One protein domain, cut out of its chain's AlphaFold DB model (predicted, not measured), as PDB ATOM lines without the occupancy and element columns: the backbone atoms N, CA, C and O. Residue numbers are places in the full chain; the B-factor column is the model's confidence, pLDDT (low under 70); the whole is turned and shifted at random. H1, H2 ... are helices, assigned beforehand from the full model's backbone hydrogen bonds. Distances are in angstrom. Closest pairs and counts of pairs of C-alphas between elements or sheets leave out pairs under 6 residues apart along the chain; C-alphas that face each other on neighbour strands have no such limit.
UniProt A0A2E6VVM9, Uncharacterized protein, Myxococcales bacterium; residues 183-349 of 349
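This is residues 183 to 349 of the 349 residues of an uncharacterized protein of Myxococcales bacterium (UniProt A0A2E6VVM9). H5 runs through the middle of a rounded body, with the hairpin of H1 and H2 along one side and H6, followed by H7, along another. H8 crosses the last residues of H5, while H3 and H4 sit by the last residues of H2, and the short H9 packs on the first residues of H5. The printed part has 167 residues with nine named helices, H1 to H9 in order, and no named strand; the class is all helix. It is compact, with a radius of gyration of the C-alphas of 14.9 A and spans of 44 by 39 by 27 A.

H1, residues 183 to 193, begins with C-alpha 183 at (186.076, 242.827, 382.230) and is 16.6 A long. H2, residues 202 to 218, is the longest at 24.3 A. H3 is residues 226 to 236, 15.8 A, and H4 residues 242 to 248, 9.9 A. H5, residues 257 to 272, runs 22.5 A from C-alpha 257 at (182.700, 233.466, 389.396). H6 is residues 275 to 286, 16.5 A; H7 residues 297 to 305, 12.9 A; H8 residues 307 to 314, 10.3 A. H9, residues 340 to 343, spans 4.5 A and ends with C-alpha 343 at (180.983, 233.948, 396.405).

H1, H2 and H5 form an up and down bundle, each running against the one before. The hairpin H1 and H2 touches at Ala 190 and Ala 206, whose C-alphas are the closest at 4.4 A, with a shallow tilt of 23 degrees. H2, with residues 203 to 210 alone, touches H5, closest C-alphas Leu 210 and Leu 265 at 6.7 A. H3 touches H6, closest C-alphas Ala 226 and Thr 284 at 4.4 A. H4 touches H1, closest C-alphas Phe 184 and Ala 247 at 5.2 A. H5 and H6 are a hairpin at 16 degrees, a shallow tilt, closest C-alphas Gly 266 and Ala 278 at 4.6 A. H6 and H7 form another, closest C-alphas Gln 279 and Leu 304 at 6.4 A. H8 touches H5, about perpendicular at 85 degrees, closest C-alphas Arg 271 and Val 311 at 5.2 A. H9 touches H5, closest C-alphas Asn 257 and Cys 342 at 4.7 A. Every O i to N i+4 pair is within hydrogen-bond range in H2, H4, H5, H6 and H7, against 6 of 7 in H1 and H3 and 2 of 4 in H8; H9 is too short for such a pair.

The two farthest C-alphas, of Pro 240 and Gly 321, are 44.6 A apart. The printed part has no cut; the link from H8 to H9, 25 residues, is long. Mean pLDDT of the printed part is 92.1, under 70 at residue 222, residues 318 to 325 and residues 348 to 349.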
ATOM      1  N   GLU A 183     186.435 244.209 381.876       95.25
ATOM      2  CA  GLU A 183     186.076 242.827 382.230       95.25
ATOM      3  C   GLU A 183     185.291 242.747 383.551       95.25
ATOM      4  O   GLU A 183     184.380 241.938 383.690       95.25
ATOM      5  N   PHE A 184     185.616 243.613 384.517       97.31
ATOM      6  CA  PHE A 184     184.964 243.649 385.827       97.31
ATOM      7  C   PHE A 184     183.741 244.581 385.858       97.31
ATOM      8  O   PHE A 184     182.680 244.251 386.395       97.31
ATOM      9  N   ASN A 185     183.887 245.789 385.314       98.25
ATOM     10  CA  ASN A 185     182.881 246.831 385.481       98.25
ATOM     11  C   ASN A 185     181.715 246.692 384.501       98.25
ATOM     12  O   ASN A 185     180.603 247.048 384.882       98.25
ATOM     13  N   LEU A 186     181.907 246.102 383.315       97.94
ATOM     14  CA  LEU A 186     180.780 245.724 382.451       97.94
ATOM     15  C   LEU A 186     179.832 244.778 383.194       97.94
ATOM     16  O   LEU A 186     178.633 245.036 383.228       97.94
ATOM     17  N   PHE A 187     180.368 243.767 383.892       96.81
ATOM     18  CA  PHE A 187     179.547 242.866 384.704       96.81
ATOM     19  C   PHE A 187     178.792 243.650 385.773       96.81
ATOM     20  O   PHE A 187     177.580 243.523 385.886       96.81
ATOM     21  N   THR A 188     179.494 244.506 386.520       96.12
ATOM     22  CA  THR A 188     178.900 245.294 387.609       96.12
ATOM     23  C   THR A 188     177.685 246.103 387.138       96.12
ATOM     24  O   THR A 188     176.642 246.082 387.793       96.12
ATOM     25  N   PHE A 189     177.783 246.793 385.998       95.81
ATOM     26  CA  PHE A 189     176.677 247.607 385.483       95.81
ATOM     27  C   PHE A 189     175.596 246.775 384.797       95.81
ATOM     28  O   PHE A 189     174.418 246.998 385.087       95.81
ATOM     29  N   ALA A 190     175.966 245.792 383.971       95.25
ATOM     30  CA  ALA A 190     175.020 244.876 383.338       95.25
ATOM     31  C   ALA A 190     174.171 244.148 384.389       95.25
ATOM     32  O   ALA A 190     172.947 244.077 384.270       95.25
ATOM     33  N   TYR A 191     174.798 243.703 385.481       94.00
ATOM     34  CA  TYR A 191     174.132 243.045 386.599       94.00
ATOM     35  C   TYR A 191     173.032 243.919 387.213       94.00
ATOM     36  O   TYR A 191     171.902 243.468 387.399       94.00
ATOM     37  N   LEU A 192     173.323 245.204 387.442       90.56
ATOM     38  CA  LEU A 192     172.397 246.157 388.063       90.56
ATOM     39  C   LEU A 192     171.219 246.557 387.175       90.56
ATOM     40  O   LEU A 192     170.194 246.994 387.704       90.56
ATOM     41  N   THR A 193     171.315 246.394 385.852       90.31
ATOM     42  CA  THR A 193     170.184 246.687 384.950       90.31
ATOM     43  C   THR A 193     168.957 245.834 385.265       90.31
ATOM     44  O   THR A 193     167.828 246.273 385.049       90.31
ATOM     45  N   HIS A 194     169.138 244.687 385.926       89.56
ATOM     46  CA  HIS A 194     168.034 243.882 386.436       89.56
ATOM     47  C   HIS A 194     167.096 244.646 387.373       89.56
ATOM     48  O   HIS A 194     165.909 244.333 387.415       89.56
ATOM     49  N   ALA A 195     167.574 245.676 388.075       87.50
ATOM     50  CA  ALA A 195     166.739 246.530 388.917       87.50
ATOM     51  C   ALA A 195     165.741 247.404 388.128       87.50
ATOM     52  O   ALA A 195     164.778 247.909 388.711       87.50
ATOM     53  N   LEU A 196     165.967 247.609 386.829       87.62
ATOM     54  CA  LEU A 196     165.167 248.473 385.959       87.62
ATOM     55  C   LEU A 196     163.935 247.737 385.408       87.62
ATOM     56  O   LEU A 196     163.903 246.505 385.435       87.62
ATOM     57  N   PRO A 197     162.901 248.440 384.903       88.69
ATOM     58  CA  PRO A 197     161.859 247.838 384.058       88.69
ATOM     59  C   PRO A 197     162.468 246.981 382.946       88.69
ATOM     60  O   PRO A 197     163.526 247.333 382.437       88.69
ATOM     61  N   TYR A 198     161.856 245.844 382.601       89.00
ATOM     62  CA  TYR A 198     162.452 244.896 381.643       89.00
ATOM     63  C   TYR A 198     162.583 245.470 380.221       89.00
ATOM     64  O   TYR A 198     163.444 245.030 379.464       89.00
ATOM     65  N   ASP A 199     161.729 246.435 379.879       89.56
ATOM     66  CA  ASP A 199     161.654 247.146 378.602       89.56
ATOM     67  C   ASP A 199     162.547 248.397 378.557       89.56
ATOM     68  O   ASP A 199     162.586 249.100 377.549       89.56
ATOM     69  N   ASP A 200     163.293 248.677 379.628       91.00
ATOM     70  CA  ASP A 200     164.306 249.725 379.622       91.00
ATOM     71  C   ASP A 200     165.438 249.353 378.652       91.00
ATOM     72  O   ASP A 200     165.990 248.250 378.725       91.00
ATOM     73  N   GLN A 201     165.810 250.285 377.767       89.62
ATOM     74  CA  GLN A 201     166.844 250.091 376.742       89.62
ATOM     75  C   GLN A 201     168.171 249.587 377.327       89.62
ATOM     76  O   GLN A 201     168.864 248.797 376.691       89.62
ATOM     77  N   ARG A 202     168.499 249.975 378.564       90.00
ATOM     78  CA  ARG A 202     169.736 249.550 379.233       90.00
ATOM     79  C   ARG A 202     169.817 248.037 379.441       90.00
ATOM     80  O   ARG A 202     170.916 247.516 379.574       90.00
ATOM     81  N   ASN A 203     168.694 247.315 379.456       90.31
ATOM     82  CA  ASN A 203     168.734 245.852 379.529       90.31
ATOM     83  C   ASN A 203     169.214 245.210 378.221       90.31
ATOM     84  O   ASN A 203     169.816 244.142 378.265       90.31
ATOM     85  N   ALA A 204     168.948 245.832 377.068       90.19
ATOM     86  CA  ALA A 204     169.484 245.360 375.795       90.19
ATOM     87  C   ALA A 204     170.994 245.626 375.723       90.19
ATOM     88  O   ALA A 204     171.758 244.742 375.337       90.19
ATOM     89  N   ASP A 205     171.427 246.804 376.183       93.12
ATOM     90  CA  ASP A 205     172.847 247.152 376.288       93.12
ATOM     91  C   ASP A 205     173.585 246.175 377.225       93.12
ATOM     92  O   ASP A 205     174.686 245.735 376.913       93.12
ATOM     93  N   ALA A 206     172.941 245.735 378.315       94.56
ATOM     94  CA  ALA A 206     173.505 244.747 379.235       94.56
ATOM     95  C   ALA A 206     173.813 243.392 378.571       94.56
ATOM     96  O   ALA A 206     174.787 242.752 378.952       94.56
ATOM     97  N   VAL A 207     173.029 242.945 377.581       95.75
ATOM     98  CA  VAL A 207     173.358 241.719 376.826       95.75
ATOM     99  C   VAL A 207     174.649 241.918 376.033       95.75
ATOM    100  O   VAL A 207     175.533 241.070 376.096       95.75
ATOM    101  N   ALA A 208     174.784 243.057 375.348       96.00
ATOM    102  CA  ALA A 208     175.991 243.379 374.589       96.00
ATOM    103  C   ALA A 208     177.224 243.527 375.498       96.00
ATOM    104  O   ALA A 208     178.300 243.045 375.149       96.00
ATOM    105  N   ASP A 209     177.063 244.133 376.676       97.00
ATOM    106  CA  ASP A 209     178.125 244.248 377.678       97.00
ATOM    107  C   ASP A 209     178.577 242.866 378.182       97.00
ATOM    108  O   ASP A 209     179.774 242.620 378.323       97.00
ATOM    109  N   LEU A 210     177.640 241.940 378.430       96.88
ATOM    110  CA  LEU A 210     177.970 240.571 378.842       96.88
ATOM    111  C   LEU A 210     178.644 239.773 377.715       96.88
ATOM    112  O   LEU A 210     179.569 239.008 377.990       96.88
ATOM    113  N   ASP A 211     178.242 239.980 376.459       95.44
ATOM    114  CA  ASP A 211     178.919 239.396 375.296       95.44
ATOM    115  C   ASP A 211     180.358 239.938 375.149       95.44
ATOM    116  O   ASP A 211     181.287 239.174 374.888       95.44
ATOM    117  N   ASP A 212     180.585 241.238 375.379       96.44
ATOM    118  CA  ASP A 212     181.930 241.836 375.362       96.44
ATOM    119  C   ASP A 212     182.836 241.239 376.452       96.44
ATOM    120  O   ASP A 212     184.021 240.994 376.218       96.44
ATOM    121  N   ILE A 213     182.291 240.915 377.630       96.38
ATOM    122  CA  ILE A 213     183.049 240.211 378.677       96.38
ATOM    123  C   ILE A 213     183.503 238.834 378.190       96.38
ATOM    124  O   ILE A 213     184.663 238.482 378.402       96.38
ATOM    125  N   ILE A 214     182.642 238.072 377.504       95.50
ATOM    126  CA  ILE A 214     183.027 236.770 376.933       95.50
ATOM    127  C   ILE A 214     184.208 236.954 375.976       95.50
ATOM    128  O   ILE A 214     185.232 236.289 376.143       95.50
ATOM    129  N   HIS A 215     184.118 237.898 375.034       95.12
ATOM    130  CA  HIS A 215     185.196 238.155 374.074       95.12
ATOM    131  C   HIS A 215     186.512 238.541 374.763       95.12
ATOM    132  O   HIS A 215     187.576 238.023 374.423       95.12
ATOM    133  N   ARG A 216     186.460 239.390 375.794       94.62
ATOM    134  CA  ARG A 216     187.654 239.790 376.560       94.62
ATOM    135  C   ARG A 216     188.259 238.649 377.373       94.62
ATOM    136  O   ARG A 216     189.475 238.595 377.562       94.62
ATOM    137  N   CYS A 217     187.421 237.758 377.889       94.75
ATOM    138  CA  CYS A 217     187.855 236.700 378.787       94.75
ATOM    139  C   CYS A 217     188.362 235.455 378.056       94.75
ATOM    140  O   CYS A 217     189.309 234.831 378.537       94.75
ATOM    141  N   ILE A 218     187.766 235.093 376.917       92.56
ATOM    142  CA  ILE A 218     188.097 233.849 376.203       92.56
ATOM    143  C   ILE A 218     188.454 234.035 374.716       92.56
ATOM    144  O   ILE A 218     188.840 233.060 374.070       92.56
ATOM    145  N   GLY A 219     188.409 235.268 374.198       89.06
ATOM    146  CA  GLY A 219     188.787 235.638 372.830       89.06
ATOM    147  C   GLY A 219     187.608 235.809 371.862       89.06
ATOM    148  O   GLY A 219     186.468 235.476 372.171       89.06
ATOM    149  N   ASP A 220     187.904 236.306 370.655       79.31
ATOM    150  CA  ASP A 220     186.908 236.700 369.636       79.31
ATOM    151  C   ASP A 220     186.279 235.527 368.859       79.31
ATOM    152  O   ASP A 220     185.365 235.724 368.056       79.31
ATOM    153  N   ALA A 221     186.787 234.304 369.028       78.31
ATOM    154  CA  ALA A 221     186.271 233.143 368.313       78.31
ATOM    155  C   ALA A 221     185.090 232.536 369.088       78.31
ATOM    156  O   ALA A 221     185.309 232.013 370.186       78.31
ATOM    157  N   PRO A 222     183.859 232.553 368.539       69.81
ATOM    158  CA  PRO A 222     182.726 231.953 369.217       69.81
ATOM    159  C   PRO A 222     182.967 230.443 369.356       69.81
ATOM    160  O   PRO A 222     183.340 229.785 368.377       69.81
ATOM    161  N   PRO A 223     182.779 229.875 370.554       83.12
ATOM    162  CA  PRO A 223     182.954 228.448 370.758       83.12
ATOM    163  C   PRO A 223     181.944 227.651 369.924       83.12
ATOM    164  O   PRO A 223     180.767 227.997 369.837       83.12
ATOM    165  N   SER A 224     182.412 226.562 369.310       83.56
ATOM    166  CA  SER A 224     181.622 225.713 368.405       83.56
ATOM    167  C   SER A 224     180.616 224.804 369.110       83.56
ATOM    168  O   SER A 224     179.744 224.230 368.458       83.56
ATOM    169  N   SER A 225     180.746 224.636 370.426       94.19
ATOM    170  CA  SER A 225     179.872 223.801 371.244       94.19
ATOM    171  C   SER A 225     179.878 224.259 372.705       94.19
ATOM    172  O   SER A 225     180.793 224.960 373.143       94.19
ATOM    173  N   ALA A 226     178.887 223.808 373.479       93.44
ATOM    174  CA  ALA A 226     178.816 224.057 374.920       93.44
ATOM    175  C   ALA A 226     180.051 223.518 375.671       93.44
ATOM    176  O   ALA A 226     180.567 224.171 376.571       93.44
ATOM    177  N   SER A 227     180.579 222.358 375.260       94.69
ATOM    178  CA  SER A 227     181.807 221.788 375.833       94.69
ATOM    179  C   SER A 227     183.032 222.655 375.530       94.69
ATOM    180  O   SER A 227     183.836 222.918 376.423       94.69
ATOM    181  N   ASP A 228     183.186 223.117 374.285       94.69
ATOM    182  CA  ASP A 228     184.317 223.977 373.910       94.69
ATOM    183  C   ASP A 228     184.265 225.312 374.661       94.69
ATOM    184  O   ASP A 228     185.302 225.827 375.091       94.69
ATOM    185  N   PHE A 229     183.055 225.849 374.854       96.06
ATOM    186  CA  PHE A 229     182.838 227.068 375.620       96.06
ATOM    187  C   PHE A 229     183.196 226.871 377.096       96.06
ATOM    188  O   PHE A 229     183.989 227.638 377.638       96.06
ATOM    189  N   ALA A 230     182.694 225.811 377.733       96.25
ATOM    190  CA  ALA A 230     183.005 225.501 379.127       96.25
ATOM    191  C   ALA A 230     184.518 225.353 379.355       96.25
ATOM    192  O   ALA A 230     185.073 225.985 380.250       96.25
ATOM    193  N   GLN A 231     185.217 224.632 378.472       95.06
ATOM    194  CA  GLN A 231     186.677 224.515 378.538       95.06
ATOM    195  C   GLN A 231     187.391 225.860 378.357       95.06
ATOM    196  O   GLN A 231     188.460 226.072 378.930       95.06
ATOM    197  N   ALA A 232     186.857 226.759 377.527       95.00
ATOM    198  CA  ALA A 232     187.421 228.092 377.350       95.00
ATOM    199  C   ALA A 232     187.257 228.956 378.604       95.00
ATOM    200  O   ALA A 232     188.218 229.614 379.005       95.00
ATOM    201  N   LEU A 233     186.090 228.894 379.250       94.81
ATOM    202  CA  LEU A 233     185.843 229.542 380.535       94.81
ATOM    203  C   LEU A 233     186.773 228.983 381.617       94.81
ATOM    204  O   LEU A 233     187.460 229.748 382.276       94.81
ATOM    205  N   ASP A 234     186.910 227.664 381.743       94.50
ATOM    206  CA  ASP A 234     187.768 227.062 382.775       94.50
ATOM    207  C   ASP A 234     189.259 227.435 382.610       94.50
ATOM    208  O   ASP A 234     190.011 227.534 383.588       94.50
ATOM    209  N   ARG A 235     189.713 227.716 381.378       94.75
ATOM    210  CA  ARG A 235     191.069 228.239 381.130       94.75
ATOM    211  C   ARG A 235     191.277 229.650 381.688       94.75
ATOM    212  O   ARG A 235     192.408 229.965 382.060       94.75
ATOM    213  N   SER A 236     190.240 230.485 381.784       94.12
ATOM    214  CA  SER A 236     190.365 231.863 382.291       94.12
ATOM    215  C   SER A 236     190.756 231.908 383.778       94.12
ATOM    216  O   SER A 236     191.474 232.815 384.203       94.12
ATOM    217  N   THR A 237     190.389 230.880 384.554       94.81
ATOM    218  CA  THR A 237     190.829 230.653 385.947       94.81
ATOM    219  C   THR A 237     192.352 230.581 386.078       94.81
ATOM    220  O   THR A 237     192.922 230.934 387.109       94.81
ATOM    221  N   HIS A 238     193.035 230.189 385.004       94.44
ATOM    222  CA  HIS A 238     194.485 230.043 384.951       94.44
ATOM    223  C   HIS A 238     195.153 231.132 384.099       94.44
ATOM    224  O   HIS A 238     196.302 230.966 383.688       94.44
ATOM    225  N   ALA A 239     194.456 232.243 383.825       92.88
ATOM    226  CA  ALA A 239     195.023 233.344 383.058       92.88
ATOM    227  C   ALA A 239     196.312 233.875 383.730       92.88
ATOM    228  O   ALA A 239     196.352 234.036 384.956       92.88
ATOM    229  N   PRO A 240     197.377 234.140 382.948       91.50
ATOM    230  CA  PRO A 240     198.656 234.597 383.490       91.50
ATOM    231  C   PRO A 240     198.584 236.035 384.015       91.50
ATOM    232  O   PRO A 240     199.291 236.382 384.958       91.50
ATOM    233  N   ASP A 241     197.731 236.864 383.413       94.12
ATOM    234  CA  ASP A 241     197.459 238.213 383.888       94.12
ATOM    235  C   ASP A 241     196.528 238.158 385.106       94.12
ATOM    236  O   ASP A 241     195.405 237.653 385.031       94.12
ATOM    237  N   GLU A 242     196.990 238.673 386.247       92.81
ATOM    238  CA  GLU A 242     196.227 238.626 387.499       92.81
ATOM    239  C   GLU A 242     194.889 239.355 387.367       92.81
ATOM    240  O   GLU A 242     193.873 238.910 387.905       92.81
ATOM    241  N   ARG A 243     194.882 240.477 386.649       93.81
ATOM    242  CA  ARG A 243     193.687 241.282 386.449       93.81
ATOM    243  C   ARG A 243     192.663 240.513 385.610       93.81
ATOM    244  O   ARG A 243     191.515 240.401 386.024       93.81
ATOM    245  N   GLN A 244     193.066 239.890 384.511       93.75
ATOM    246  CA  GLN A 244     192.189 239.023 383.729       93.75
ATOM    247  C   GLN A 244     191.686 237.842 384.567       93.75
ATOM    248  O   GLN A 244     190.480 237.631 384.644       93.75
ATOM    249  N   ARG A 245     192.572 237.136 385.282       94.88
ATOM    250  CA  ARG A 245     192.196 236.006 386.149       94.88
ATOM    251  C   ARG A 245     191.134 236.394 387.179       94.88
ATOM    252  O   ARG A 245     190.176 235.660 387.383       94.88
ATOM    253  N   ARG A 246     191.290 237.561 387.811       95.06
ATOM    254  CA  ARG A 246     190.364 238.063 388.837       95.06
ATOM    255  C   ARG A 246     188.981 238.424 388.302       95.06
ATOM    256  O   ARG A 246     188.028 238.329 389.064       95.06
ATOM    257  N   ALA A 247     188.878 238.887 387.057       95.94
ATOM    258  CA  ALA A 247     187.594 239.255 386.463       95.94
ATOM    259  C   ALA A 247     186.920 238.076 385.747       95.94
ATOM    260  O   ALA A 247     185.707 237.922 385.828       95.94
ATOM    261  N   CYS A 248     187.707 237.240 385.073       96.69
ATOM    262  CA  CYS A 248     187.208 236.248 384.126       96.69
ATOM    263  C   CYS A 248     187.091 234.832 384.689       96.69
ATOM    264  O   CYS A 248     186.362 234.026 384.115       96.69
ATOM    265  N   GLY A 249     187.844 234.507 385.742       96.44
ATOM    266  CA  GLY A 249     187.989 233.145 386.244       96.44
ATOM    267  C   GLY A 249     187.535 232.978 387.687       96.44
ATOM    268  O   GLY A 249     187.201 233.950 388.372       96.44
ATOM    269  N   ASN A 250     187.539 231.731 388.148       97.50
ATOM    270  CA  ASN A 250     187.282 231.398 389.545       97.50
ATOM    271  C   ASN A 250     188.507 231.752 390.404       97.50
ATOM    272  O   ASN A 250     189.654 231.616 389.978       97.50
ATOM    273  N   THR A 251     188.280 232.251 391.618       96.06
ATOM    274  CA  THR A 251     189.354 232.644 392.548       96.06
ATOM    275  C   THR A 251     188.999 232.264 393.974       96.06
ATOM    276  O   THR A 251     187.829 232.068 394.283       96.06
ATOM    277  N   ASP A 252     189.970 232.291 394.886       94.81
ATOM    278  CA  ASP A 252     189.721 231.999 396.304       94.81
ATOM    279  C   ASP A 252     188.636 232.881 396.934       94.81
ATOM    280  O   ASP A 252     187.972 232.442 397.859       94.81
ATOM    281  N   LYS A 253     188.445 234.121 396.455       94.56
ATOM    282  CA  LYS A 253     187.414 235.063 396.944       94.56
ATOM    283  C   LYS A 253     186.069 234.908 396.231       94.56
ATOM    284  O   LYS A 253     185.039 235.352 396.744       94.56
ATOM    285  N   VAL A 254     186.086 234.331 395.034       96.06
ATOM    286  CA  VAL A 254     184.935 234.175 394.138       96.06
ATOM    287  C   VAL A 254     185.035 232.790 393.485       96.06
ATOM    288  O   VAL A 254     185.391 232.685 392.308       96.06
ATOM    289  N   PRO A 255     184.837 231.711 394.265       97.19
ATOM    290  CA  PRO A 255     185.144 230.350 393.824       97.19
ATOM    291  C   PRO A 255     184.271 229.889 392.657       97.19
ATOM    292  O   PRO A 255     184.666 228.981 391.935       97.19
ATOM    293  N   PHE A 256     183.129 230.545 392.438       98.06
ATOM    294  CA  PHE A 256     182.182 230.222 391.375       98.06
ATOM    295  C   PHE A 256     181.841 231.444 390.519       98.06
ATOM    296  O   PHE A 256     180.688 231.662 390.140       98.06
ATOM    297  N   ASN A 257     182.843 232.282 390.239       97.88
ATOM    298  CA  ASN A 257     182.700 233.466 389.396       97.88
ATOM    299  C   ASN A 257     182.138 233.121 388.007       97.88
ATOM    300  O   ASN A 257     181.180 233.746 387.563       97.88
ATOM    301  N   ILE A 258     182.680 232.084 387.359       97.81
ATOM    302  CA  ILE A 258     182.212 231.596 386.053       97.81
ATOM    303  C   ILE A 258     180.750 231.159 386.149       97.81
ATOM    304  O   ILE A 258     179.931 231.542 385.315       97.81
ATOM    305  N   GLN A 259     180.402 230.381 387.176       98.31
ATOM    306  CA  GLN A 259     179.053 229.842 387.323       98.31
ATOM    307  C   GLN A 259     178.030 230.954 387.564       98.31
ATOM    308  O   GLN A 259     177.001 231.001 386.889       98.31
ATOM    309  N   GLY A 260     178.330 231.886 388.469       97.88
ATOM    310  CA  GLY A 260     177.468 233.034 388.731       97.88
ATOM    311  C   GLY A 260     177.358 233.985 387.533       97.88
ATOM    312  O   GLY A 260     176.257 234.446 387.226       97.88
ATOM    313  N   PHE A 261     178.450 234.216 386.795       98.00
ATOM    314  CA  PHE A 261     178.425 234.979 385.544       98.00
ATOM    315  C   PHE A 261     177.502 234.331 384.506       98.00
ATOM    316  O   PHE A 261     176.602 234.991 383.982       98.00
ATOM    317  N   MET A 262     177.681 233.034 384.239       98.06
ATOM    318  CA  MET A 262     176.894 232.299 383.245       98.06
ATOM    319  C   MET A 262     175.420 232.210 383.641       98.06
ATOM    320  O   MET A 262     174.542 232.355 382.791       98.06
ATOM    321  N   LEU A 263     175.131 232.043 384.933       98.06
ATOM    322  CA  LEU A 263     173.771 232.084 385.456       98.06
ATOM    323  C   LEU A 263     173.111 233.444 385.189       98.06
ATOM    324  O   LEU A 263     171.982 233.498 384.700       98.06
ATOM    325  N   ASN A 264     173.820 234.539 385.474       97.88
ATOM    326  CA  ASN A 264     173.330 235.888 385.212       97.88
ATOM    327  C   ASN A 264     173.126 236.154 383.713       97.88
ATOM    328  O   ASN A 264     172.120 236.747 383.324       97.88
ATOM    329  N   LEU A 265     174.055 235.718 382.860       97.94
ATOM    330  CA  LEU A 265     173.913 235.838 381.412       97.94
ATOM    331  C   LEU A 265     172.677 235.083 380.913       97.94
ATOM    332  O   LEU A 265     171.856 235.660 380.202       97.94
ATOM    333  N   GLY A 266     172.502 233.832 381.342       97.81
ATOM    334  CA  GLY A 266     171.321 233.039 381.012       97.81
ATOM    335  C   GLY A 266     170.029 233.727 381.456       97.81
ATOM    336  O   GLY A 266     169.087 233.833 380.672       97.81
ATOM    337  N   ASP A 267     169.988 234.276 382.672       97.31
ATOM    338  CA  ASP A 267     168.825 235.019 383.168       97.31
ATOM    339  C   ASP A 267     168.531 236.272 382.349       97.31
ATOM    340  O   ASP A 267     167.365 236.564 382.064       97.31
ATOM    341  N   THR A 268     169.579 237.001 381.961       96.50
ATOM    342  CA  THR A 268     169.470 238.207 381.134       96.50
ATOM    343  C   THR A 268     168.850 237.852 379.784       96.50
ATOM    344  O   THR A 268     167.888 238.492 379.358       96.50
ATOM    345  N   LEU A 269     169.332 236.781 379.148       97.25
ATOM    346  CA  LEU A 269     168.827 236.288 377.865       97.25
ATOM    347  C   LEU A 269     167.370 235.812 377.968       97.25
ATOM    348  O   LEU A 269     166.534 236.227 377.166       97.25
ATOM    349  N   VAL A 270     167.018 235.036 379.002       96.75
ATOM    350  CA  VAL A 270     165.621 234.633 379.266       96.75
ATOM    351  C   VAL A 270     164.722 235.852 379.439       96.75
ATOM    352  O   VAL A 270     163.623 235.903 378.886       96.75
ATOM    353  N   ARG A 271     165.176 236.852 380.195       94.44
ATOM    354  CA  ARG A 271     164.424 238.087 380.437       94.44
ATOM    355  C   ARG A 271     164.183 238.875 379.145       94.44
ATOM    356  O   ARG A 271     163.106 239.454 378.999       94.44
ATOM    357  N   GLN A 272     165.133 238.847 378.207       95.31
ATOM    358  CA  GLN A 272     165.004 239.432 376.864       95.31
ATOM    359  C   GLN A 272     164.245 238.540 375.863       95.31
ATOM    360  O   GLN A 272     163.929 238.983 374.762       95.31
ATOM    361  N   GLY A 273     163.901 237.304 376.237       95.56
ATOM    362  CA  GLY A 273     163.198 236.354 375.370       95.56
ATOM    363  C   GLY A 273     164.097 235.617 374.370       95.56
ATOM    364  O   GLY A 273     163.577 234.922 373.498       95.56
ATOM    365  N   ASP A 274     165.421 235.723 374.502       97.00
ATOM    366  CA  ASP A 274     166.408 235.017 373.678       97.00
ATOM    367  C   ASP A 274     166.643 233.601 374.227       97.00
ATOM    368  O   ASP A 274     167.636 233.298 374.892       97.00
ATOM    369  N   LEU A 275     165.642 232.740 374.033       98.19
ATOM    370  CA  LEU A 275     165.612 231.422 374.666       98.19
ATOM    371  C   LEU A 275     166.650 230.457 374.092       98.19
ATOM    372  O   LEU A 275     167.179 229.639 374.834       98.19
ATOM    373  N   GLU A 276     166.974 230.563 372.806       97.62
ATOM    374  CA  GLU A 276     167.979 229.699 372.179       97.62
ATOM    375  C   GLU A 276     169.366 229.944 372.786       97.62
ATOM    376  O   GLU A 276     170.017 229.005 373.252       97.62
ATOM    377  N   ARG A 277     169.790 231.213 372.886       97.31
ATOM    378  CA  ARG A 277     171.068 231.548 373.528       97.31
ATOM    379  C   ARG A 277     171.043 231.265 375.023       97.31
ATOM    380  O   ARG A 277     172.036 230.776 375.557       97.31
ATOM    381  N   ALA A 278     169.922 231.514 375.701       98.00
ATOM    382  CA  ALA A 278     169.792 231.182 377.117       98.00
ATOM    383  C   ALA A 278     169.958 229.678 377.379       98.00
ATOM    384  O   ALA A 278     170.679 229.294 378.299       98.00
ATOM    385  N   GLN A 279     169.324 228.830 376.562       98.12
ATOM    386  CA  GLN A 279     169.477 227.379 376.637       98.12
ATOM    387  C   GLN A 279     170.944 226.980 376.457       98.12
ATOM    388  O   GLN A 279     171.487 226.286 377.313       98.12
ATOM    389  N   PHE A 280     171.604 227.486 375.411       97.50
ATOM    390  CA  PHE A 280     173.019 227.216 375.153       97.50
ATOM    391  C   PHE A 280     173.926 227.627 376.327       97.50
ATOM    392  O   PHE A 280     174.842 226.892 376.702       97.50
ATOM    393  N   VAL A 281     173.666 228.783 376.947       97.69
ATOM    394  CA  VAL A 281     174.414 229.272 378.116       97.69
ATOM    395  C   VAL A 281     174.205 228.372 379.337       97.69
ATOM    396  O   VAL A 281     175.181 228.020 380.000       97.69
ATOM    397  N   TYR A 282     172.971 227.950 379.627       98.06
ATOM    398  CA  TYR A 282     172.708 227.032 380.742       98.06
ATOM    399  C   TYR A 282     173.297 225.640 380.514       98.06
ATOM    400  O   TYR A 282     173.866 225.063 381.438       98.06
ATOM    401  N   GLU A 283     173.215 225.114 379.295       97.69
ATOM    402  CA  GLU A 283     173.853 223.848 378.931       97.69
ATOM    403  C   GLU A 283     175.380 223.947 379.043       97.69
ATOM    404  O   GLU A 283     176.013 223.036 379.566       97.69
ATOM    405  N   THR A 284     175.979 225.073 378.638       97.62
ATOM    406  CA  THR A 284     177.414 225.341 378.839       97.62
ATOM    407  C   THR A 284     177.777 225.348 380.320       97.62
ATOM    408  O   THR A 284     178.763 224.729 380.715       97.62
ATOM    409  N   LEU A 285     176.977 226.015 381.157       97.25
ATOM    410  CA  LEU A 285     177.195 226.075 382.601       97.25
ATOM    411  C   LEU A 285     177.250 224.671 383.227       97.25
ATOM    412  O   LEU A 285     178.147 224.404 384.028       97.25
ATOM    413  N   GLN A 286     176.373 223.756 382.803       97.12
ATOM    414  CA  GLN A 286     176.377 222.357 383.257       97.12
ATOM    415  C   GLN A 286     177.655 221.582 382.893       97.12
ATOM    416  O   GLN A 286     177.940 220.564 383.521       97.12
ATOM    417  N   GLN A 287     178.421 222.047 381.900       97.06
ATOM    418  CA  GLN A 287     179.666 221.419 381.442       97.06
ATOM    419  C   GLN A 287     180.927 222.015 382.086       97.06
ATOM    420  O   GLN A 287     182.024 221.518 381.835       97.06
ATOM    421  N   THR A 288     180.807 223.080 382.887       96.19
ATOM    422  CA  THR A 288     181.963 223.682 383.578       96.19
ATOM    423  C   THR A 288     182.494 222.763 384.675       96.19
ATOM    424  O   THR A 288     181.713 222.081 385.345       96.19
ATOM    425  N   ALA A 289     183.815 222.761 384.894       94.44
ATOM    426  CA  ALA A 289     184.471 221.839 385.827       94.44
ATOM    427  C   ALA A 289     183.884 221.875 387.252       94.44
ATOM    428  O   ALA A 289     183.716 220.837 387.889       94.44
ATOM    429  N   GLU A 290     183.525 223.068 387.727       95.06
ATOM    430  CA  GLU A 290     183.062 223.304 389.099       95.06
ATOM    431  C   GLU A 290     181.532 223.213 389.263       95.06
ATOM    432  O   GLU A 290     181.015 223.418 390.360       95.06
ATOM    433  N   HIS A 291     180.775 222.889 388.201       96.06
ATOM    434  CA  HIS A 291     179.306 222.883 388.249       96.06
ATOM    435  C   HIS A 291     178.757 221.968 389.350       96.06
ATOM    436  O   HIS A 291     177.895 222.381 390.116       96.06
ATOM    437  N   ALA A 292     179.269 220.741 389.465       95.94
ATOM    438  CA  ALA A 292     178.767 219.773 390.442       95.94
ATOM    439  C   ALA A 292     179.048 220.179 391.903       95.94
ATOM    440  O   ALA A 292     178.284 219.816 392.794       95.94
ATOM    441  N   ALA A 293     180.130 220.924 392.150       96.19
ATOM    442  CA  ALA A 293     180.495 221.414 393.480       96.19
ATOM    443  C   ALA A 293     179.781 222.726 393.847       96.19
ATOM    444  O   ALA A 293     179.730 223.103 395.019       96.19
ATOM    445  N   TRP A 294     179.232 223.432 392.859       97.56
ATOM    446  CA  TRP A 294     178.579 224.713 393.067       97.56
ATOM    447  C   TRP A 294     177.267 224.556 393.856       97.56
ATOM    448  O   TRP A 294     176.371 223.833 393.402       97.56
ATOM    449  N   PRO A 295     177.075 225.270 394.986       96.56
ATOM    450  CA  PRO A 295     175.881 225.121 395.831       96.56
ATOM    451  C   PRO A 295     174.542 225.386 395.127       96.56
ATOM    452  O   PRO A 295     173.488 224.979 395.611       96.56
ATOM    453  N   PHE A 296     174.570 226.069 393.981       96.94
ATOM    454  CA  PHE A 296     173.380 226.527 393.266       96.94
ATOM    455  C   PHE A 296     173.143 225.819 391.927       96.94
ATOM    456  O   PHE A 296     172.272 226.245 391.171       96.94
ATOM    457  N   HIS A 297     173.849 224.725 391.629       96.88
ATOM    458  CA  HIS A 297     173.705 223.991 390.362       96.88
ATOM    459  C   HIS A 297     172.252 223.582 390.050       96.88
ATOM    460  O   HIS A 297     171.775 223.758 388.927       96.88
ATOM    461  N   ALA A 298     171.492 223.157 391.065       96.56
ATOM    462  CA  ALA A 298     170.082 222.785 390.919       96.56
ATOM    463  C   ALA A 298     169.181 223.952 390.451       96.56
ATOM    464  O   ALA A 298     168.129 223.732 389.839       96.56
ATOM    465  N   ILE A 299     169.580 225.208 390.703       95.94
ATOM    466  CA  ILE A 299     168.859 226.387 390.203       95.94
ATOM    467  C   ILE A 299     168.994 226.473 388.681       95.94
ATOM    468  O   ILE A 299     167.987 226.695 388.008       95.94
ATOM    469  N   THR A 300     170.187 226.241 388.128       94.75
ATOM    470  CA  THR A 300     170.410 226.196 386.671       94.75
ATOM    471  C   THR A 300     169.564 225.116 386.015       94.75
ATOM    472  O   THR A 300     168.863 225.389 385.041       94.75
ATOM    473  N   GLU A 301     169.561 223.908 386.580       94.88
ATOM    474  CA  GLU A 301     168.768 222.781 386.075       94.88
ATOM    475  C   GLU A 301     167.274 223.116 386.040       94.88
ATOM    476  O   GLU A 301     166.596 222.921 385.028       94.88
ATOM    477  N   THR A 302     166.768 223.705 387.125       96.44
ATOM    478  CA  THR A 302     165.369 224.133 387.217       96.44
ATOM    479  C   THR A 302     165.051 225.237 386.207       96.44
ATOM    480  O   THR A 302     163.959 225.258 385.629       96.44
ATOM    481  N   ARG A 303     165.982 226.167 385.967       96.00
ATOM    482  CA  ARG A 303     165.794 227.261 385.006       96.00
ATOM    483  C   ARG A 303     165.752 226.772 383.570       96.00
ATOM    484  O   ARG A 303     164.879 227.217 382.827       96.00
ATOM    485  N   LEU A 304     166.624 225.829 383.225       96.00
ATOM    486  CA  LEU A 304     166.649 225.173 381.924       96.00
ATOM    487  C   LEU A 304     165.343 224.404 381.661       96.00
ATOM    488  O   LEU A 304     164.736 224.564 380.607       96.00
ATOM    489  N   GLN A 305     164.840 223.656 382.649       96.88
ATOM    490  CA  GLN A 305     163.563 222.935 382.533       96.88
ATOM    491  C   GLN A 305     162.352 223.867 382.358       96.88
ATOM    492  O   GLN A 305     161.365 223.491 381.726       96.88
ATOM    493  N   ASN A 306     162.413 225.083 382.909       96.75
ATOM    494  CA  ASN A 306     161.306 226.044 382.920       96.75
ATOM    495  C   ASN A 306     161.543 227.259 382.009       96.75
ATOM    496  O   ASN A 306     160.925 228.306 382.213       96.75
ATOM    497  N   LEU A 307     162.413 227.137 381.004       96.38
ATOM    498  CA  LEU A 307     162.934 228.256 380.214       96.38
ATOM    499  C   LEU A 307     161.841 229.198 379.676       96.38
ATOM    500  O   LEU A 307     161.857 230.400 379.937       96.38
ATOM    501  N   GLN A 308     160.829 228.633 379.013       97.19
ATOM    502  CA  GLN A 308     159.706 229.392 378.452       97.19
ATOM    503  C   GLN A 308     158.865 230.091 379.531       97.19
ATOM    504  O   GLN A 308     158.420 231.225 379.350       97.19
ATOM    505  N   VAL A 309     158.632 229.415 380.659       96.12
ATOM    506  CA  VAL A 309     157.855 229.959 381.784       96.12
ATOM    507  C   VAL A 309     158.627 231.096 382.460       96.12
ATOM    508  O   VAL A 309     158.028 232.079 382.910       96.12
ATOM    509  N   ASN A 310     159.956 230.991 382.504       95.88
ATOM    510  CA  ASN A 310     160.817 231.951 383.176       95.88
ATOM    511  C   ASN A 310     160.867 233.319 382.488       95.88
ATOM    512  O   ASN A 310     161.033 234.304 383.200       95.88
ATOM    513  N   VAL A 311     160.591 233.429 381.181       96.00
ATOM    514  CA  VAL A 311     160.468 234.731 380.485       96.00
ATOM    515  C   VAL A 311     159.510 235.656 381.240       96.00
ATOM    516  O   VAL A 311     159.886 236.723 381.728       96.00
ATOM    517  N   GLY A 312     158.274 235.191 381.451       93.38
ATOM    518  CA  GLY A 312     157.251 235.962 382.156       93.38
ATOM    519  C   GLY A 312     157.528 236.128 383.654       93.38
ATOM    520  O   GLY A 312     156.981 237.034 384.281       93.38
ATOM    521  N   ARG A 313     158.358 235.269 384.260       92.31
ATOM    522  CA  ARG A 313     158.768 235.407 385.667       92.31
ATOM    523  C   ARG A 313     159.868 236.451 385.844       92.31
ATOM    524  O   ARG A 313     159.811 237.205 386.814       92.31
ATOM    525  N   PHE A 314     160.828 236.512 384.923       93.38
ATOM    526  CA  PHE A 314     162.008 237.378 385.002       93.38
ATOM    527  C   PHE A 314     161.731 238.795 384.490       93.38
ATOM    528  O   PHE A 314     162.346 239.751 384.957       93.38
ATOM    529  N   GLN A 315     160.757 238.965 383.590       92.69
ATOM    530  CA  GLN A 315     160.276 240.287 383.170       92.69
ATOM    531  C   GLN A 315     159.457 240.999 384.257       92.69
ATOM    532  O   GLN A 315     159.338 242.224 384.259       92.69
ATOM    533  N   LYS A 316     158.899 240.248 385.215       85.62
ATOM    534  CA  LYS A 316     158.171 240.823 386.348       85.62
ATOM    535  C   LYS A 316     159.149 241.372 387.372       85.62
ATOM    536  O   LYS A 316     159.703 240.613 388.168       85.62
ATOM    537  N   ASN A 317     159.257 242.695 387.431       73.69
ATOM    538  CA  ASN A 317     159.870 243.340 388.580       73.69
ATOM    539  C   ASN A 317     158.983 243.099 389.810       73.69
ATOM    540  O   ASN A 317     157.793 243.437 389.778       73.69
ATOM    541  N   PRO A 318     159.513 242.488 390.880       68.75
ATOM    542  CA  PRO A 318     158.747 242.310 392.101       68.75
ATOM    543  C   PRO A 318     158.327 243.687 392.646       68.75
ATOM    544  O   PRO A 318     159.161 244.597 392.694       68.75
ATOM    545  N   PRO A 319     157.058 243.875 393.062       67.19
ATOM    546  CA  PRO A 319     156.675 245.065 393.811       67.19
ATOM    547  C   PRO A 319     157.633 245.299 394.985       67.19
ATOM    548  O   PRO A 319     158.065 244.347 395.645       67.19
ATOM    549  N   ARG A 320     157.973 246.567 395.245       64.12
ATOM    550  CA  ARG A 320     158.817 246.938 396.392       64.12
ATOM    551  C   ARG A 320     158.199 246.365 397.673       64.12
ATOM    552  O   ARG A 320     156.989 246.467 397.856       64.12
ATOM    553  N   GLY A 321     159.016 245.758 398.529       59.53
ATOM    554  CA  GLY A 321     158.529 245.155 399.774       59.53
ATOM    555  C   GLY A 321     157.997 243.724 399.646       59.53
ATOM    556  O   GLY A 321     157.510 243.182 400.632       59.53
ATOM    557  N   THR A 322     158.048 243.095 398.463       61.84
ATOM    558  CA  THR A 322     157.574 241.707 398.340       61.84
ATOM    559  C   THR A 322     158.505 240.724 399.058       61.84
ATOM    560  O   THR A 322     159.724 240.811 398.895       61.84
ATOM    561  N   PRO A 323     157.937 239.818 399.876       63.84
ATOM    562  CA  PRO A 323     158.694 238.879 400.695       63.84
ATOM    563  C   PRO A 323     159.338 237.775 399.853       63.84
ATOM    564  O   PRO A 323     159.057 237.661 398.658       63.84
ATOM    565  N   TYR A 324     160.167 236.956 400.512       63.38
ATOM    566  CA  TYR A 324     160.888 235.810 399.952       63.38
ATOM    567  C   TYR A 324     160.126 235.067 398.848       63.38
ATOM    568  O   TYR A 324     159.013 234.569 399.034       63.38
ATOM    569  N   ILE A 325     160.787 234.957 397.699       67.44
ATOM    570  CA  ILE A 325     160.360 234.171 396.546       67.44
ATOM    571  C   ILE A 325     161.433 233.113 396.330       67.44
ATOM    572  O   ILE A 325     162.622 233.407 396.462       67.44
ATOM    573  N   ASN A 326     161.011 231.893 395.997       79.94
ATOM    574  CA  ASN A 326     161.920 230.802 395.668       79.94
ATOM    575  C   ASN A 326     162.979 231.286 394.648       79.94
ATOM    576  O   ASN A 326     162.592 231.843 393.613       79.94
ATOM    577  N   PRO A 327     164.291 231.100 394.903       83.50
ATOM    578  CA  PRO A 327     165.351 231.572 394.011       83.50
ATOM    579  C   PRO A 327     165.268 231.007 392.582       83.50
ATOM    580  O   PRO A 327     165.817 231.608 391.660       83.50
ATOM    581  N   THR A 328     164.540 229.906 392.363       87.06
ATOM    582  CA  THR A 328     164.286 229.355 391.021       87.06
ATOM    583  C   THR A 328     163.290 230.172 390.194       87.06
ATOM    584  O   THR A 328     163.277 230.062 388.971       87.06
ATOM    585  N   ASP A 329     162.448 230.990 390.833       86.44
ATOM    586  CA  ASP A 329     161.355 231.720 390.176       86.44
ATOM    587  C   ASP A 329     161.719 233.172 389.830       86.44
ATOM    588  O   ASP A 329     160.877 233.934 389.344       86.44
ATOM    589  N   ARG A 330     162.968 233.575 390.081       89.25
ATOM    590  CA  ARG A 330     163.494 234.917 389.809       89.25
ATOM    591  C   ARG A 330     164.872 234.838 389.171       89.25
ATOM    592  O   ARG A 330     165.626 233.907 389.440       89.25
ATOM    593  N   ALA A 331     165.194 235.858 388.377       93.25
ATOM    594  CA  ALA A 331     166.561 236.102 387.943       93.25
ATOM    595  C   ALA A 331     167.462 236.312 389.170       93.25
ATOM    596  O   ALA A 331     167.004 236.806 390.206       93.25
ATOM    597  N   MET A 332     168.738 235.964 389.041       94.81
ATOM    598  CA  MET A 332     169.752 235.949 390.091       94.81
ATOM    599  C   MET A 332     169.754 237.250 390.900       94.81
ATOM    600  O   MET A 332     169.678 237.195 392.126       94.81
ATOM    601  N   PHE A 333     169.718 238.405 390.231       91.56
ATOM    602  CA  PHE A 333     169.711 239.723 390.875       91.56
ATOM    603  C   PHE A 333     168.527 239.966 391.832       91.56
ATOM    604  O   PHE A 333     168.654 240.695 392.811       91.56
ATOM    605  N   HIS A 334     167.361 239.372 391.561       88.56
ATOM    606  CA  HIS A 334     166.147 239.522 392.382       88.56
ATOM    607  C   HIS A 334     165.917 238.343 393.332       88.56
ATOM    608  O   HIS A 334     164.815 238.177 393.855       88.56
ATOM    609  N   SER A 335     166.926 237.493 393.519       92.00
ATOM    610  CA  SER A 335     166.835 236.260 394.300       92.00
ATOM    611  C   SER A 335     167.659 236.338 395.587       92.00
ATOM    612  O   SER A 335     168.354 237.317 395.854       92.00
ATOM    613  N   SER A 336     167.615 235.278 396.394       93.06
ATOM    614  CA  SER A 336     168.454 235.144 397.586       93.06
ATOM    615  C   SER A 336     169.925 234.828 397.283       93.06
ATOM    616  O   SER A 336     170.676 234.590 398.220       93.06
ATOM    617  N   ILE A 337     170.348 234.771 396.016       95.50
ATOM    618  CA  ILE A 337     171.696 234.313 395.632       95.50
ATOM    619  C   ILE A 337     172.496 235.339 394.819       95.50
ATOM    620  O   ILE A 337     173.445 234.980 394.127       95.50
ATOM    621  N   ALA A 338     172.102 236.615 394.865       95.19
ATOM    622  CA  ALA A 338     172.662 237.659 394.013       95.19
ATOM    623  C   ALA A 338     174.178 237.889 394.200       95.19
ATOM    624  O   ALA A 338     174.909 238.102 393.237       95.19
ATOM    625  N   CYS A 339     174.675 237.823 395.430       96.88
ATOM    626  CA  CYS A 339     176.100 237.888 395.741       96.88
ATOM    627  C   CYS A 339     176.674 236.480 395.922       96.88
ATOM    628  O   CYS A 339     177.691 236.127 395.323       96.88
ATOM    629  N   VAL A 340     176.015 235.646 396.723       97.56
ATOM    630  CA  VAL A 340     176.548 234.335 397.097       97.56
ATOM    631  C   VAL A 340     176.615 233.360 395.927       97.56
ATOM    632  O   VAL A 340     177.425 232.445 395.976       97.56
ATOM    633  N   GLY A 341     175.863 233.580 394.844       97.06
ATOM    634  CA  GLY A 341     175.951 232.745 393.648       97.06
ATOM    635  C   GLY A 341     177.355 232.703 393.038       97.06
ATOM    636  O   GLY A 341     177.729 231.677 392.485       97.06
ATOM    637  N   CYS A 342     178.157 233.759 393.211       97.88
ATOM    638  CA  CYS A 342     179.577 233.751 392.846       97.88
ATOM    639  C   CYS A 342     180.501 233.448 394.041       97.88
ATOM    640  O   CYS A 342     181.600 232.917 393.867       97.88
ATOM    641  N   HIS A 343     180.092 233.857 395.248       98.00
ATOM    642  CA  HIS A 343     180.983 233.948 396.405       98.00
ATOM    643  C   HIS A 343     180.904 232.782 397.394       98.00
ATOM    644  O   HIS A 343     181.901 232.531 398.062       98.00
ATOM    645  N   GLN A 344     179.773 232.085 397.527       97.69
ATOM    646  CA  GLN A 344     179.645 231.010 398.510       97.69
ATOM    647  C   GLN A 344     180.492 229.811 398.096       97.69
ATOM    648  O   GLN A 344     180.344 229.300 396.991       97.69
ATOM    649  N   ALA A 345     181.388 229.382 398.981       95.56
ATOM    650  CA  ALA A 345     182.234 228.220 398.763       95.56
ATOM    651  C   ALA A 345     181.401 226.929 398.757       95.56
ATOM    652  O   ALA A 345     180.301 226.879 399.311       95.56
ATOM    653  N   ALA A 346     181.942 225.875 398.141       90.75
ATOM    654  CA  ALA A 346     181.391 224.538 398.309       90.75
ATOM    655  C   ALA A 346     181.398 224.173 399.799       90.75
ATOM    656  O   ALA A 346     182.338 224.519 400.524       90.75
ATOM    657  N   GLU A 347     180.367 223.462 400.254       77.00
ATOM    658  CA  GLU A 347     180.421 222.837 401.571       77.00
ATOM    659  C   GLU A 347     181.627 221.890 401.607       77.00
ATOM    660  O   GLU A 347     181.874 221.141 400.657       77.00
ATOM    661  N   ALA A 348     182.417 221.959 402.679       56.19
ATOM    662  CA  ALA A 348     183.461 220.968 402.887       56.19
ATOM    663  C   ALA A 348     182.784 219.587 403.017       56.19
ATOM    664  O   ALA A 348     181.802 219.495 403.757       56.19
ATOM    665  N   PRO A 349     183.259 218.559 402.290       40.09
ATOM    666  CA  PRO A 349     182.642 217.233 402.284       40.09
ATOM    667  C   PRO A 349     182.608 216.556 403.658       40.09
ATOM    668  O   PRO A 349     183.483 216.859 404.508       40.09
TER     669      PRO A 349